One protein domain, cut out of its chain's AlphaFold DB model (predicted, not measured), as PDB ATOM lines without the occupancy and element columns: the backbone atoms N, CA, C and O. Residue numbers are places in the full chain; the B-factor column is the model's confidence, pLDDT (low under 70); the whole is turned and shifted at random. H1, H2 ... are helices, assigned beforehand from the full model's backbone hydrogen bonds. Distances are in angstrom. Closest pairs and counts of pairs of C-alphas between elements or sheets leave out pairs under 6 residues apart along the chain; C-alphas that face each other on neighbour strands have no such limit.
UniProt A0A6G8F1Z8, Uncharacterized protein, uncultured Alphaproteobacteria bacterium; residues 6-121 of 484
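What this domain is: This is residues 6 to 121 of the 484 residues of an uncharacterized protein of uncultured Alphaproteobacteria bacterium (UniProt A0A6G8F1Z8). Two long helices, H3 and H8, lie side by side and run opposite ways; H1 and the end-to-end pair H4 and H5 cover one side of them, with H4 crossing H8. The short H6 and H7 sit at one end of this elongated body, and residues 30 to 36 stick out at the other. The printed part has 116 residues with eight named helices, H1 to H8 in chain order, and no named strand; its class is all helix. It is compact, with a radius of gyration of the C-alphas of 14.6 A, and spans 49 by 24 by 22 A, only just a rod.

How they stand to each other: Begin with H1, residues 6 to 17, the hub, which touches four helices. Its residues 7 to 11 only just touch H3, residues 34 to 57, with 3 pairs of C-alphas within 8 A; the closest are those of Ala 7 and Phe 55, 6.2 A. H1 touches H5, residues 82 to 87, at a steep tilt of 58 degrees, opposite ways; the C-alphas of Leu 6 and Ile 86, the closest, are 6.5 A apart. H1 also only just touches H4, residues 72 to 80, closest at C-alphas 17 and 74, 6.9 A, and H6, residues 90 to 93, closest at C-alphas 6 and 92, 6.2 A, each with 3 pairs within 8 A. Look next at H8, residues 104 to 119: it touches H3 at a shallow tilt of 16 degrees, opposite ways, with C-alphas 54 and 105 closest at 5.8 A. Residues 113 to 117 of H8 touch H4 at a steep tilt of 48 degrees, opposite ways; C-alphas 79 and 113 are closest at 5.0 A. H2, residues 24 to 27, and H7, residues 98 to 101, touch no helix. In H1, H3, H4, H5 and H8 every O i to N i+4 pair is within hydrogen-bond range; H2, H6 and H7 are too short for such a pair.

Where its parts are: Find C-alpha 6 at (25.939, 31.803, 107.005), where H1 begins its 16.7 A. H3 starts at C-alpha 34, (18.140, 38.715, 143.071), and runs 34.4 A. H4 measures 12.2 A, and H8 runs 22.4 A to C-alpha 119 at (14.684, 28.608, 129.452).

The domain as a whole: The C-alphas of Gly 31 and Asp 94, the two farthest apart, are 48.9 A apart. The printed part has no cut. The link from H3 to H4, residues 58 to 71, is long. The mean pLDDT of the printed part is 89.0; look for values under 70 at residues 87 to 88 and residue 90.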
ATOM      1  N   LEU A   6      27.110  31.306 106.280       88.69
ATOM      2  CA  LEU A   6      25.939  31.803 107.005       88.69
ATOM      3  C   LEU A   6      26.309  32.695 108.196       88.69
ATOM      4  O   LEU A   6      25.489  33.493 108.654       88.69
ATOM      5  N   ALA A   7      27.539  32.593 108.703       91.06
ATOM      6  CA  ALA A   7      27.960  33.311 109.896       91.06
ATOM      7  C   ALA A   7      27.919  34.831 109.716       91.06
ATOM      8  O   ALA A   7      27.550  35.534 110.655       91.06
ATOM      9  N   ALA A   8      28.211  35.343 108.518       90.06
ATOM     10  CA  ALA A   8      28.146  36.775 108.231       90.06
ATOM     11  C   ALA A   8      26.710  37.321 108.322       90.06
ATOM     12  O   ALA A   8      26.485  38.402 108.871       90.06
ATOM     13  N   ASP A   9      25.724  36.561 107.837       89.00
ATOM     14  CA  ASP A   9      24.316  36.951 107.907       89.00
ATOM     15  C   ASP A   9      23.767  36.878 109.328       89.00
ATOM     16  O   ASP A   9      23.125  37.825 109.792       89.00
ATOM     17  N   ILE A  10      24.084  35.802 110.052       92.44
ATOM     18  CA  ILE A  10      23.706  35.653 111.463       92.44
ATOM     19  C   ILE A  10      24.351  36.764 112.300       92.44
ATOM     20  O   ILE A  10      23.675  37.383 113.123       92.44
ATOM     21  N   HIS A  11      25.627  37.079 112.052       94.12
ATOM     22  CA  HIS A  11      26.351  38.161 112.723       94.12
ATOM     23  C   HIS A  11      25.715  39.524 112.478       94.12
ATOM     24  O   HIS A  11      25.444  40.249 113.435       94.12
ATOM     25  N   ARG A  12      25.395  39.849 111.222       92.81
ATOM     26  CA  ARG A  12      24.726  41.104 110.858       92.81
ATOM     27  C   ARG A  12      23.401  41.272 111.600       92.81
ATOM     28  O   ARG A  12      23.140  42.339 112.157       92.81
ATOM     29  N   VAL A  13      22.565  40.233 111.619       93.56
ATOM     30  CA  VAL A  13      21.266  40.272 112.305       93.56
ATOM     31  C   VAL A  13      21.453  40.377 113.818       93.56
ATOM     32  O   VAL A  13      20.796  41.200 114.456       93.56
ATOM     33  N   PHE A  14      22.378  39.606 114.395       95.50
ATOM     34  CA  PHE A  14      22.681  39.655 115.824       95.50
ATOM     35  C   PHE A  14      23.182  41.041 116.248       95.50
ATOM     36  O   PHE A  14      22.685  41.617 117.217       95.50
ATOM     37  N   LYS A  15      24.097  41.636 115.479       95.19
ATOM     38  CA  LYS A  15      24.608  42.985 115.723       95.19
ATOM     39  C   LYS A  15      23.493  44.028 115.697       95.19
ATOM     40  O   LYS A  15      23.356  44.808 116.636       95.19
ATOM     41  N   ASN A  16      22.673  44.022 114.652       93.75
ATOM     42  CA  ASN A  16      21.634  45.034 114.471       93.75
ATOM     43  C   ASN A  16      20.512  44.916 115.506       93.75
ATOM     44  O   ASN A  16      20.069  45.927 116.047       93.75
ATOM     45  N   ASN A  17      20.068  43.693 115.793       93.31
ATOM     46  CA  ASN A  17      18.870  43.480 116.599       93.31
ATOM     47  C   ASN A  17      19.179  43.307 118.088       93.31
ATOM     48  O   ASN A  17      18.339  43.655 118.916       93.31
ATOM     49  N   ILE A  18      20.364  42.797 118.438       95.75
ATOM     50  CA  ILE A  18      20.752  42.511 119.823       95.75
ATOM     51  C   ILE A  18      21.814  43.497 120.299       95.75
ATOM     52  O   ILE A  18      21.542  44.260 121.223       95.75
ATOM     53  N   VAL A  19      22.985  43.535 119.652       95.12
ATOM     54  CA  VAL A  19      24.135  44.327 120.134       95.12
ATOM     55  C   VAL A  19      23.808  45.819 120.182       95.12
ATOM     56  O   VAL A  19      23.884  46.436 121.239       95.12
ATOM     57  N   ASN A  20      23.369  46.387 119.059       94.25
ATOM     58  CA  ASN A  20      23.123  47.825 118.921       94.25
ATOM     59  C   ASN A  20      21.926  48.325 119.740       94.25
ATOM     60  O   ASN A  20      21.709  49.530 119.838       94.25
ATOM     61  N   THR A  21      21.120  47.417 120.298       92.31
ATOM     62  CA  THR A  21      19.955  47.781 121.113       92.31
ATOM     63  C   THR A  21      20.128  47.443 122.593       92.31
ATOM     64  O   THR A  21      19.250  47.762 123.402       92.31
ATOM     65  N   ALA A  22      21.265  46.845 122.960       91.50
ATOM     66  CA  ALA A  22      21.616  46.585 124.341       91.50
ATOM     67  C   ALA A  22      21.918  47.897 125.070       91.50
ATOM     68  O   ALA A  22      22.689  48.731 124.602       91.50
ATOM     69  N   ASN A  23      21.289  48.091 126.223       89.56
ATOM     70  CA  ASN A  23      21.436  49.297 127.021       89.56
ATOM     71  C   ASN A  23      21.148  49.002 128.501       89.56
ATOM     72  O   ASN A  23      20.474  48.027 128.840       89.56
ATOM     73  N   ILE A  24      21.638  49.866 129.390       85.44
ATOM     74  CA  ILE A  24      21.477  49.699 130.841       85.44
ATOM     75  C   ILE A  24      20.013  49.762 131.305       85.44
ATOM     76  O   ILE A  24      19.682  49.196 132.343       85.44
ATOM     77  N   MET A  25      19.103  50.374 130.543       81.81
ATOM     78  CA  MET A  25      17.681  50.427 130.909       81.81
ATOM     79  C   MET A  25      16.998  49.057 130.784       81.81
ATOM     80  O   MET A  25      16.032  48.789 131.495       81.81
ATOM     81  N   ASN A  26      17.551  48.136 129.985       80.25
ATOM     82  CA  ASN A  26      17.063  46.755 129.884       80.25
ATOM     83  C   ASN A  26      17.321  45.919 131.155       80.25
ATOM     84  O   ASN A  26      16.844  44.788 131.257       80.25
ATOM     85  N   THR A  27      18.067  46.458 132.129       75.81
ATOM     86  CA  THR A  27      18.306  45.809 133.430       75.81
ATOM     87  C   THR A  27      17.075  45.828 134.338       75.81
ATOM     88  O   THR A  27      16.988  45.030 135.277       75.81
ATOM     89  N   TYR A  28      16.131  46.740 134.082       73.00
ATOM     90  CA  TYR A  28      14.960  46.928 134.920       73.00
ATOM     91  C   TYR A  28      13.939  45.806 134.704       73.00
ATOM     92  O   TYR A  28      13.383  45.634 133.620       73.00
ATOM     93  N   MET A  29      13.670  45.056 135.773       75.50
ATOM     94  CA  MET A  29      12.647  44.016 135.823       75.50
ATOM     95  C   MET A  29      11.763  44.258 137.052       75.50
ATOM     96  O   MET A  29      12.210  43.987 138.173       75.50
ATOM     97  N   PRO A  30      10.542  44.796 136.874       77.12
ATOM     98  CA  PRO A  30       9.621  45.046 137.978       77.12
ATOM     99  C   PRO A  30       9.395  43.780 138.811       77.12
ATOM    100  O   PRO A  30       9.057  42.736 138.259       77.12
ATOM    101  N   GLY A  31       9.588  43.870 140.128       80.81
ATOM    102  CA  GLY A  31       9.323  42.766 141.059       80.81
ATOM    103  C   GLY A  31      10.283  41.568 140.983       80.81
ATOM    104  O   GLY A  31      10.059  40.595 141.694       80.81
ATOM    105  N   ALA A  32      11.344  41.614 140.167       84.00
ATOM    106  CA  ALA A  32      12.297  40.508 140.052       84.00
ATOM    107  C   ALA A  32      13.235  40.416 141.267       84.00
ATOM    108  O   ALA A  32      13.862  41.406 141.666       84.00
ATOM    109  N   THR A  33      13.390  39.204 141.802       87.50
ATOM    110  CA  THR A  33      14.314  38.903 142.902       87.50
ATOM    111  C   THR A  33      15.780  38.938 142.443       87.50
ATOM    112  O   THR A  33      16.095  39.013 141.250       87.50
ATOM    113  N   ALA A  34      16.720  38.880 143.393       87.38
ATOM    114  CA  ALA A  34      18.140  38.715 143.071       87.38
ATOM    115  C   ALA A  34      18.408  37.392 142.331       87.38
ATOM    116  O   ALA A  34      19.194  37.359 141.383       87.38
ATOM    117  N   GLU A  35      17.714  36.322 142.717       89.69
ATOM    118  CA  GLU A  35      17.806  35.017 142.067       89.69
ATOM    119  C   GLU A  35      17.313  35.072 140.615       89.69
ATOM    120  O   GLU A  35      18.013  34.604 139.715       89.69
ATOM    121  N   ASP A  36      16.187  35.744 140.351       87.25
ATOM    122  CA  ASP A  36      15.667  35.937 138.989       87.25
ATOM    123  C   ASP A  36      16.683  36.641 138.083       87.25
ATOM    124  O   ASP A  36      16.880  36.251 136.926       87.25
ATOM    125  N   LYS A  37      17.369  37.663 138.617       87.69
ATOM    126  CA  LYS A  37      18.434  38.389 137.910       87.69
ATOM    127  C   LYS A  37      19.624  37.480 137.607       87.69
ATOM    128  O   LYS A  37      20.115  37.497 136.482       87.69
ATOM    129  N   ILE A  38      20.057  36.652 138.559       90.06
ATOM    130  CA  ILE A  38      21.164  35.701 138.365       90.06
ATOM    131  C   ILE A  38      20.805  34.649 137.309       90.06
ATOM    132  O   ILE A  38      21.593  34.392 136.399       90.06
ATOM    133  N   LEU A  39      19.616  34.047 137.401       90.88
ATOM    134  CA  LEU A  39      19.153  33.036 136.447       90.88
ATOM    135  C   LEU A  39      18.997  33.614 135.038       90.88
ATOM    136  O   LEU A  39      19.325  32.943 134.058       90.88
ATOM    137  N   ARG A  40      18.546  34.869 134.932       91.94
ATOM    138  CA  ARG A  40      18.512  35.611 133.669       91.94
ATOM    139  C   ARG A  40      19.893  35.819 133.081       91.94
ATOM    140  O   ARG A  40      20.109  35.468 131.927       91.94
ATOM    141  N   THR A  41      20.817  36.374 133.856       92.94
ATOM    142  CA  THR A  41      22.197  36.584 133.410       92.94
ATOM    143  C   THR A  41      22.784  35.283 132.875       92.94
ATOM    144  O   THR A  41      23.192  35.244 131.720       92.94
ATOM    145  N   LYS A  42      22.673  34.187 133.636       94.31
ATOM    146  CA  LYS A  42      23.199  32.872 133.241       94.31
ATOM    147  C   LYS A  42      22.612  32.345 131.929       94.31
ATOM    148  O   LYS A  42      23.353  31.802 131.114       94.31
ATOM    149  N   ARG A  43      21.291  32.438 131.710       94.00
ATOM    150  CA  ARG A  43      20.681  31.928 130.462       94.00
ATOM    151  C   ARG A  43      21.030  32.797 129.252       94.00
ATOM    152  O   ARG A  43      21.260  32.248 128.179       94.00
ATOM    153  N   VAL A  44      21.119  34.119 129.434       95.88
ATOM    154  CA  VAL A  44      21.541  35.056 128.382       95.88
ATOM    155  C   VAL A  44      23.012  34.836 128.024       95.88
ATOM    156  O   VAL A  44      23.320  34.686 126.845       95.88
ATOM    157  N   GLU A  45      23.901  34.752 129.019       95.94
ATOM    158  CA  GLU A  45      25.335  34.469 128.839       95.94
ATOM    159  C   GLU A  45      25.554  33.205 128.020       95.94
ATOM    160  O   GLU A  45      26.167  33.264 126.961       95.94
ATOM    161  N   ARG A  46      24.957  32.082 128.438       96.06
ATOM    162  CA  ARG A  46      25.110  30.794 127.743       96.06
ATOM    163  C   ARG A  46      24.759  30.870 126.260       96.06
ATOM    164  O   ARG A  46      25.433  30.249 125.442       96.06
ATOM    165  N   PHE A  47      23.695  31.594 125.906       96.88
ATOM    166  CA  PHE A  47      23.294  31.702 124.508       96.88
ATOM    167  C   PHE A  47      24.205  32.648 123.716       96.88
ATOM    168  O   PHE A  47      24.590  32.323 122.594       96.88
ATOM    169  N   ILE A  48      24.609  33.778 124.304       96.81
ATOM    170  CA  ILE A  48      25.571  34.703 123.684       96.81
ATOM    171  C   ILE A  48      26.925  34.022 123.467       96.81
ATOM    172  O   ILE A  48      27.515  34.179 122.399       96.81
ATOM    173  N   ASP A  49      27.387  33.221 124.422       96.19
ATOM    174  CA  ASP A  49      28.627  32.456 124.309       96.19
ATOM    175  C   ASP A  49      28.556  31.432 123.175       96.19
ATOM    176  O   ASP A  49      29.505  31.306 122.403       96.19
ATOM    177  N   ALA A  50      27.422  30.743 123.009       96.62
ATOM    178  CA  ALA A  50      27.216  29.824 121.889       96.62
ATOM    179  C   ALA A  50      27.253  30.549 120.528       96.62
ATOM    180  O   ALA A  50      27.911  30.081 119.597       96.62
ATOM    181  N   ILE A  51      26.613  31.719 120.428       96.44
ATOM    182  CA  ILE A  51      26.648  32.573 119.229       96.44
ATOM    183  C   ILE A  51      28.086  33.023 118.926       96.44
ATOM    184  O   ILE A  51      28.572  32.870 117.806       96.44
ATOM    185  N   ASN A  52      28.796  33.539 119.931       96.62
ATOM    186  CA  ASN A  52      30.171  34.006 119.778       96.62
ATOM    187  C   ASN A  52      31.138  32.866 119.445       96.62
ATOM    188  O   ASN A  52      32.041  33.062 118.632       96.62
ATOM    189  N   LYS A  53      30.939  31.669 120.004       95.75
ATOM    190  CA  LYS A  53      31.709  30.471 119.649       95.75
ATOM    191  C   LYS A  53      31.550  30.138 118.164       95.75
ATOM    192  O   LYS A  53      32.555  29.903 117.497       95.75
ATOM    193  N   PHE A  54      30.322  30.175 117.642       95.38
ATOM    194  CA  PHE A  54      30.063  29.971 116.214       95.38
ATOM    195  C   PHE A  54      30.749  31.040 115.342       95.38
ATOM    196  O   PHE A  54      31.382  30.705 114.339       95.38
ATOM    197  N   PHE A  55      30.713  32.314 115.750       95.56
ATOM    198  CA  PHE A  55      31.411  33.396 115.044       95.56
ATOM    199  C   PHE A  55      32.924  33.208 115.021       95.56
ATOM    200  O   PHE A  55      33.512  33.238 113.942       95.56
ATOM    201  N   VAL A  56      33.544  32.953 116.175       94.88
ATOM    202  CA  VAL A  56      34.999  32.767 116.286       94.88
ATOM    203  C   VAL A  56      35.466  31.624 115.394       94.88
ATOM    204  O   VAL A  56      36.424  31.780 114.638       94.88
ATOM    205  N   LYS A  57      34.757  30.493 115.425       93.06
ATOM    206  CA  LYS A  57      35.067  29.346 114.567       93.06
ATOM    207  C   LYS A  57      34.856  29.629 113.081       93.06
ATOM    208  O   LYS A  57      35.578  29.091 112.247       93.06
ATOM    209  N   SER A  58      33.942  30.538 112.759       92.31
ATOM    210  CA  SER A  58      33.725  31.038 111.401       92.31
ATOM    211  C   SER A  58      34.648  32.209 111.018       92.31
ATOM    212  O   SER A  58      34.446  32.828 109.976       92.31
ATOM    213  N   GLY A  59      35.650  32.549 111.836       93.06
ATOM    214  CA  GLY A  59      36.585  33.648 111.563       93.06
ATOM    215  C   GLY A  59      35.988  35.054 111.713       93.06
ATOM    216  O   GLY A  59      36.559  36.018 111.210       93.06
ATOM    217  N   ILE A  60      34.849  35.187 112.395       94.06
ATOM    218  CA  ILE A  60      34.178  36.457 112.684       94.06
ATOM    219  C   ILE A  60      34.471  36.871 114.128       94.06
ATOM    220  O   ILE A  60      34.393  36.061 115.052       94.06
ATOM    221  N   SER A  61      34.786  38.150 114.342       93.56
ATOM    222  CA  SER A  61      35.056  38.668 115.684       93.56
ATOM    223  C   SER A  61      33.828  38.537 116.600       93.56
ATOM    224  O   SER A  61      32.719  38.931 116.205       93.56
ATOM    225  N   PRO A  62      34.008  38.051 117.843       94.94
ATOM    226  CA  PRO A  62      32.916  37.936 118.797       94.94
ATOM    227  C   PRO A  62      32.360  39.320 119.148       94.94
ATOM    228  O   PRO A  62      33.012  40.349 118.961       94.94
ATOM    229  N   GLN A  63      31.130  39.354 119.645       93.94
ATOM    230  CA  GLN A  63      30.490  40.573 120.122       93.94
ATOM    231  C   GLN A  63      30.548  40.624 121.647       93.94
ATOM    232  O   GLN A  63      30.072  39.711 122.326       93.94
ATOM    233  N   THR A  64      31.106  41.708 122.181       87.44
ATOM    234  CA  THR A  64      31.154  41.962 123.623       87.44
ATOM    235  C   THR A  64      29.860  42.631 124.065       87.44
ATOM    236  O   THR A  64      29.515  43.712 123.590       87.44
ATOM    237  N   LEU A  65      29.143  41.991 124.985       89.69
ATOM    238  CA  LEU A  65      27.846  42.433 125.486       89.69
ATOM    239  C   LEU A  65      27.762  42.160 126.981       89.69
ATOM    240  O   LEU A  65      28.042  41.047 127.416       89.69
ATOM    241  N   HIS A  66      27.316  43.145 127.760       90.44
ATOM    242  CA  HIS A  66      26.951  42.885 129.145       90.44
ATOM    243  C   HIS A  66      25.574  42.186 129.167       90.44
ATOM    244  O   HIS A  66      24.588  42.790 128.737       90.44
ATOM    245  N   PRO A  67      25.438  40.955 129.692       89.50
ATOM    246  CA  PRO A  67      24.203  40.158 129.588       89.50
ATOM    247  C   PRO A  67      22.974  40.835 130.211       89.50
ATOM    248  O   PRO A  67      21.846  40.738 129.721       89.50
ATOM    249  N   MET A  68      23.190  41.590 131.289       88.06
ATOM    250  CA  MET A  68      22.139  42.393 131.923       88.06
ATOM    251  C   MET A  68      21.599  43.534 131.042       88.06
ATOM    252  O   MET A  68      20.477  43.973 131.264       88.06
ATOM    253  N   TRP A  69      22.343  43.994 130.034       93.38
ATOM    254  CA  TRP A  69      21.920  45.075 129.131       93.38
ATOM    255  C   TRP A  69      21.160  44.569 127.902       93.38
ATOM    256  O   TRP A  69      20.650  45.364 127.115       93.38
ATOM    257  N   VAL A  70      21.077  43.256 127.706       94.38
ATOM    258  CA  VAL A  70      20.417  42.652 126.545       94.38
ATOM    259  C   VAL A  70      18.902  42.743 126.693       94.38
ATOM    260  O   VAL A  70      18.376  42.447 127.760       94.38
ATOM    261  N   ASP A  71      18.182  43.106 125.632       92.38
ATOM    262  CA  ASP A  71      16.721  42.979 125.599       92.38
ATOM    263  C   ASP A  71      16.338  41.511 125.356       92.38
ATOM    264  O   ASP A  71      16.504  40.962 124.262       92.38
ATOM    265  N   GLU A  72      15.811  40.864 126.392       90.88
ATOM    266  CA  GLU A  72      15.488  39.441 126.362       90.88
ATOM    267  C   GLU A  72      14.341  39.106 125.397       90.88
ATOM    268  O   GLU A  72      14.336  38.023 124.808       90.88
ATOM    269  N   LYS A  73      13.415  40.052 125.157       91.12
ATOM    270  CA  LYS A  73      12.332  39.887 124.172       91.12
ATOM    271  C   LYS A  73      12.894  39.824 122.757       91.12
ATOM    272  O   LYS A  73      12.427  39.042 121.931       91.12
ATOM    273  N   LYS A  74      13.919  40.624 122.468       92.94
ATOM    274  CA  LYS A  74      14.601  40.571 121.170       92.94
ATOM    275  C   LYS A  74      15.461  39.325 121.045       92.94
ATOM    276  O   LYS A  74      15.445  38.706 119.985       92.94
ATOM    277  N   LEU A  75      16.153  38.917 122.110       94.38
ATOM    278  CA  LEU A  75      17.003  37.727 122.072       94.38
ATOM    279  C   LEU A  75      16.192  36.433 121.888       94.38
ATOM    280  O   LEU A  75      16.596  35.577 121.104       94.38
ATOM    281  N   ILE A  76      15.021  36.296 122.527       92.12
ATOM    282  CA  ILE A  76      14.139  35.136 122.282       92.12
ATOM    283  C   ILE A  76      13.576  35.143 120.862       92.12
ATOM    284  O   ILE A  76      13.591  34.106 120.202       92.12
ATOM    285  N   ASN A  77      13.176  36.303 120.336       91.38
ATOM    286  CA  ASN A  77      12.749  36.408 118.943       91.38
ATOM    287  C   ASN A  77      13.883  36.064 117.970       91.38
ATOM    288  O   ASN A  77      13.646  35.387 116.973       91.38
ATOM    289  N   PHE A  78      15.118  36.476 118.268       93.19
ATOM    290  CA  PHE A  78      16.291  36.093 117.490       93.19
ATOM    291  C   PHE A  78      16.485  34.574 117.480       93.19
ATOM    292  O   PHE A  78      16.599  33.983 116.411       93.19
ATOM    293  N   SER A  79      16.438  33.942 118.653       92.88
ATOM    294  CA  SER A  79      16.533  32.489 118.810       92.88
ATOM    295  C   SER A  79      15.460  31.730 118.013       92.88
ATOM    296  O   SER A  79      15.769  30.818 117.246       92.88
ATOM    297  N   LEU A  80      14.195  32.147 118.127       88.44
ATOM    298  CA  LEU A  80      13.056  31.534 117.431       88.44
ATOM    299  C   LEU A  80      13.132  31.669 115.901       88.44
ATOM    300  O   LEU A  80      12.625  30.811 115.173       88.44
ATOM    301  N   GLN A  81      13.751  32.746 115.415       88.44
ATOM    302  CA  GLN A  81      13.853  33.075 113.992       88.44
ATOM    303  C   GLN A  81      15.213  32.736 113.379       88.44
ATOM    304  O   GLN A  81      15.427  33.035 112.207       88.44
ATOM    305  N   LEU A  82      16.112  32.072 114.114       89.06
ATOM    306  CA  LEU A  82      17.471  31.786 113.651       89.06
ATOM    307  C   LEU A  82      17.500  31.111 112.269       89.06
ATOM    308  O   LEU A  82      18.199  31.574 111.371       89.06
ATOM    309  N   SER A  83      16.683  30.072 112.062       79.12
ATOM    310  CA  SER A  83      16.589  29.407 110.754       79.12
ATOM    311  C   SER A  83      15.900  30.259 109.685       79.12
ATOM    312  O   SER A  83      16.185  30.098 108.503       79.12
ATOM    313  N   GLY A  84      15.034  31.196 110.085       78.31
ATOM    314  CA  GLY A  84      14.430  32.185 109.191       78.31
ATOM    315  C   GLY A  84      15.462  33.172 108.644       78.31
ATOM    316  O   GLY A  84      15.461  33.455 107.454       78.31
ATOM    317  N   TYR A  85      16.413  33.622 109.467       79.12
ATOM    318  CA  TYR A  85      17.492  34.492 108.987       79.12
ATOM    319  C   TYR A  85      18.407  33.788 107.982       79.12
ATOM    320  O   TYR A  85      18.853  34.417 107.027       79.12
ATOM    321  N   ILE A  86      18.652  32.487 108.169       74.38
ATOM    322  CA  ILE A  86      19.404  31.672 107.205       74.38
ATOM    323  C   ILE A  86      18.594  31.458 105.922       74.38
ATOM    324  O   ILE A  86      19.141  31.570 104.827       74.38
ATOM    325  N   ARG A  87      17.286  31.201 106.042       69.69
ATOM    326  CA  ARG A  87      16.369  31.111 104.897       69.69
ATOM    327  C   ARG A  87      16.434  32.376 104.036       69.69
ATOM    328  O   ARG A  87      16.465  32.283 102.815       69.69
ATOM    329  N   ASP A  88      16.501  33.543 104.667       69.69
ATOM    330  CA  ASP A  88      16.483  34.832 103.972       69.69
ATOM    331  C   ASP A  88      17.885  35.252 103.455       69.69
ATOM    332  O   ASP A  88      18.023  36.253 102.749       69.69
ATOM    333  N   ALA A  89      18.935  34.470 103.739       72.19
ATOM    334  CA  ALA A  89      20.325  34.716 103.341       72.19
ATOM    335  C   ALA A  89      20.656  34.211 101.917       72.19
ATOM    336  O   ALA A  89      21.679  33.564 101.693       72.19
ATOM    337  N   GLN A  90      19.802  34.521 100.933       66.94
ATOM    338  CA  GLN A  90      19.870  33.991  99.557       66.94
ATOM    339  C   GLN A  90      21.274  34.034  98.926       66.94
ATOM    340  O   GLN A  90      21.745  33.030  98.402       66.94
ATOM    341  N   LYS A  91      21.983  35.166  99.044       70.88
ATOM    342  CA  LYS A  91      23.327  35.351  98.459       70.88
ATOM    343  C   LYS A  91      24.397  34.433  99.061       70.88
ATOM    344  O   LYS A  91      25.406  34.157  98.416       70.88
ATOM    345  N   SER A  92      24.205  34.005 100.304       73.88
ATOM    346  CA  SER A  92      25.138  33.135 101.024       73.88
ATOM    347  C   SER A  92      24.865  31.659 100.737       73.88
ATOM    348  O   SER A  92      25.770  30.836 100.847       73.88
ATOM    349  N   LEU A  93      23.652  31.323 100.290       72.00
ATOM    350  CA  LEU A  93      23.264  29.952  99.957       72.00
ATOM    351  C   LEU A  93      23.898  29.440  98.672       72.00
ATOM    352  O   LEU A  93      24.123  28.242  98.551       72.00
ATOM    353  N   ASP A  94      24.244  30.323  97.741       77.00
ATOM    354  CA  ASP A  94      24.987  29.936  96.537       77.00
ATOM    355  C   ASP A  94      26.422  29.499  96.844       77.00
ATOM    356  O   ASP A  94      27.053  28.822  96.040       77.00
ATOM    357  N   LYS A  95      26.930  29.855  98.029       81.94
ATOM    358  CA  LYS A  95      28.249  29.452  98.532       81.94
ATOM    359  C   LYS A  95      28.168  28.304  99.541       81.94
ATOM    360  O   LYS A  95      29.198  27.891 100.068       81.94
ATOM    361  N   LEU A  96      26.961  27.834  99.862       85.00
ATOM    362  CA  LEU A  96      26.741  26.789 100.853       85.00
ATOM    363  C   LEU A  96      26.996  25.416 100.214       85.00
ATOM    364  O   LEU A  96      26.320  25.041  99.263       85.00
ATOM    365  N   SER A  97      27.961  24.672 100.751       88.69
ATOM    366  CA  SER A  97      28.201  23.255 100.444       88.69
ATOM    367  C   SER A  97      27.543  22.360 101.497       88.69
ATOM    368  O   SER A  97      27.075  22.852 102.530       88.69
ATOM    369  N   ASN A  98      27.541  21.042 101.281       87.94
ATOM    370  CA  ASN A  98      27.084  20.093 102.301       87.94
ATOM    371  C   ASN A  98      27.912  20.179 103.591       87.94
ATOM    372  O   ASN A  98      27.346  20.096 104.680       87.94
ATOM    373  N   GLU A  99      29.224  20.402 103.474       88.44
ATOM    374  CA  GLU A  99      30.133  20.591 104.614       88.44
ATOM    375  C   GLU A  99      29.670  21.744 105.516       88.44
ATOM    376  O   GLU A  99      29.536  21.578 106.726       88.44
ATOM    377  N   TYR A 100      29.344  22.897 104.927       88.50
ATOM    378  CA  TYR A 100      28.894  24.065 105.687       88.50
ATOM    379  C   TYR A 100      27.438  23.963 106.154       88.50
ATOM    380  O   TYR A 100      27.103  24.414 107.249       88.50
ATOM    381  N   ALA A 101      26.556  23.387 105.333       85.19
ATOM    382  CA  ALA A 101      25.146  23.184 105.667       85.19
ATOM    383  C   ALA A 101      24.963  22.294 106.902       85.19
ATOM    384  O   ALA A 101      24.007  22.461 107.661       85.19
ATOM    385  N   ARG A 102      25.888  21.351 107.091       86.38
ATOM    386  CA  ARG A 102      25.842  20.335 108.143       86.38
ATOM    387  C   ARG A 102      26.930  20.507 109.194       86.38
ATOM    388  O   ARG A 102      27.205  19.586 109.959       86.38
ATOM    389  N   ASP A 103      27.511  21.699 109.244       88.62
ATOM    390  CA  ASP A 103      28.518  22.088 110.216       88.62
ATOM    391  C   ASP A 103      28.051  21.774 111.651       88.62
ATOM    392  O   ASP A 103      26.942  22.128 112.081       88.62
ATOM    393  N   HIS A 104      28.912  21.088 112.404       90.94
ATOM    394  CA  HIS A 104      28.657  20.750 113.798       90.94
ATOM    395  C   HIS A 104      28.420  22.009 114.639       90.94
ATOM    396  O   HIS A 104      27.539  22.022 115.495       90.94
ATOM    397  N   ASP A 105      29.125  23.104 114.361       91.81
ATOM    398  CA  ASP A 105      28.965  24.344 115.117       91.81
ATOM    399  C   ASP A 105      27.648  25.062 114.820       91.81
ATOM    400  O   ASP A 105      27.062  25.677 115.716       91.81
ATOM    401  N   LEU A 106      27.124  24.919 113.601       90.50
ATOM    402  CA  LEU A 106      25.766  25.351 113.274       90.50
ATOM    403  C   LEU A 106      24.723  24.504 114.021       90.50
ATOM    404  O   LEU A 106      23.729  25.035 114.523       90.50
ATOM    405  N   THR A 107      24.966  23.198 114.147       91.94
ATOM    406  CA  THR A 107      24.106  22.274 114.905       91.94
ATOM    407  C   THR A 107      24.071  22.632 116.395       91.94
ATOM    408  O   THR A 107      22.990  22.752 116.978       91.94
ATOM    409  N   GLU A 108      25.232  22.898 117.003       93.88
ATOM    410  CA  GLU A 108      25.332  23.367 118.392       93.88
ATOM    411  C   GLU A 108      24.636  24.716 118.601       93.88
ATOM    412  O   GLU A 108      23.967  24.915 119.618       93.88
ATOM    413  N   LEU A 109      24.733  25.640 117.638       95.25
ATOM    414  CA  LEU A 109      24.042  26.925 117.712       95.25
ATOM    415  C   LEU A 109      22.515  26.749 117.726       95.25
ATOM    416  O   LEU A 109      21.828  27.384 118.531       95.25
ATOM    417  N   TYR A 110      21.974  25.867 116.882       94.31
ATOM    418  CA  TYR A 110      20.546  25.540 116.886       94.31
ATOM    419  C   TYR A 110      20.093  24.891 118.198       94.31
ATOM    420  O   TYR A 110      19.036  25.252 118.727       94.31
ATOM    421  N   ARG A 111      20.910  23.996 118.766       93.62
ATOM    422  CA  ARG A 111      20.636  23.375 120.067       93.62
ATOM    423  C   ARG A 111      20.668  24.403 121.200       93.62
ATOM    424  O   ARG A 111      19.776  24.424 122.047       93.62
ATOM    425  N   ALA A 112      21.633  25.322 121.181       95.56
ATOM    426  CA  ALA A 112      21.703  26.429 122.131       95.56
ATOM    427  C   ALA A 112      20.485  27.363 122.019       95.56
ATOM    428  O   ALA A 112      19.922  27.757 123.042       95.56
ATOM    429  N   ALA A 113      20.029  27.661 120.797       94.75
ATOM    430  CA  ALA A 113      18.807  28.424 120.558       94.75
ATOM    431  C   ALA A 113      17.572  27.707 121.136       94.75
ATOM    432  O   ALA A 113      16.748  28.322 121.819       94.75
ATOM    433  N   ALA A 114      17.451  26.391 120.944       91.69
ATOM    434  CA  ALA A 114      16.376  25.603 121.547       91.69
ATOM    435  C   ALA A 114      16.390  25.683 123.081       91.69
ATOM    436  O   ALA A 114      15.385  26.058 123.686       91.69
ATOM    437  N   HIS A 115      17.542  25.426 123.708       92.06
ATOM    438  CA  HIS A 115      17.694  25.495 125.162       92.06
ATOM    439  C   HIS A 115      17.379  26.884 125.722       92.06
ATOM    440  O   HIS A 115      16.696  27.003 126.739       92.06
ATOM    441  N   TYR A 116      17.837  27.943 125.053       93.56
ATOM    442  CA  TYR A 116      17.542  29.313 125.458       93.56
ATOM    443  C   TYR A 116      16.043  29.627 125.368       93.56
ATOM    444  O   TYR A 116      15.460  30.207 126.283       93.56
ATOM    445  N   THR A 117      15.405  29.189 124.283       90.75
ATOM    446  CA  THR A 117      13.972  29.366 124.034       90.75
ATOM    447  C   THR A 117      13.123  28.709 125.126       90.75
ATOM    448  O   THR A 117      12.233  29.352 125.683       90.75
ATOM    449  N   VAL A 118      13.451  27.470 125.500       89.12
ATOM    450  CA  VAL A 118      12.828  26.764 126.629       89.12
ATOM    451  C   VAL A 118      13.090  27.491 127.947       89.12
ATOM    452  O   VAL A 118      12.165  27.700 128.728       89.12
ATOM    453  N   ALA A 119      14.329  27.919 128.209       89.31
ATOM    454  CA  ALA A 119      14.684  28.608 129.452       89.31
ATOM    455  C   ALA A 119      13.915  29.933 129.655       89.31
ATOM    456  O   ALA A 119      13.807  30.421 130.780       89.31
ATOM    457  N   CYS A 120      13.360  30.505 128.582       89.12
ATOM    458  CA  CYS A 120      12.520  31.701 128.618       89.12
ATOM    459  C   CYS A 120      11.025  31.423 128.894       89.12
ATOM    460  O   CYS A 120      10.242  32.378 128.992       89.12
ATOM    461  N   ASN A 121      10.601  30.159 129.010       86.75
ATOM    462  CA  ASN A 121       9.202  29.760 129.201       86.75
ATOM    463  C   ASN A 121       8.542  30.455 130.393       86.75
ATOM    464  O   ASN A 121       8.933  30.263 131.543       86.75
TER     465      ASN A 121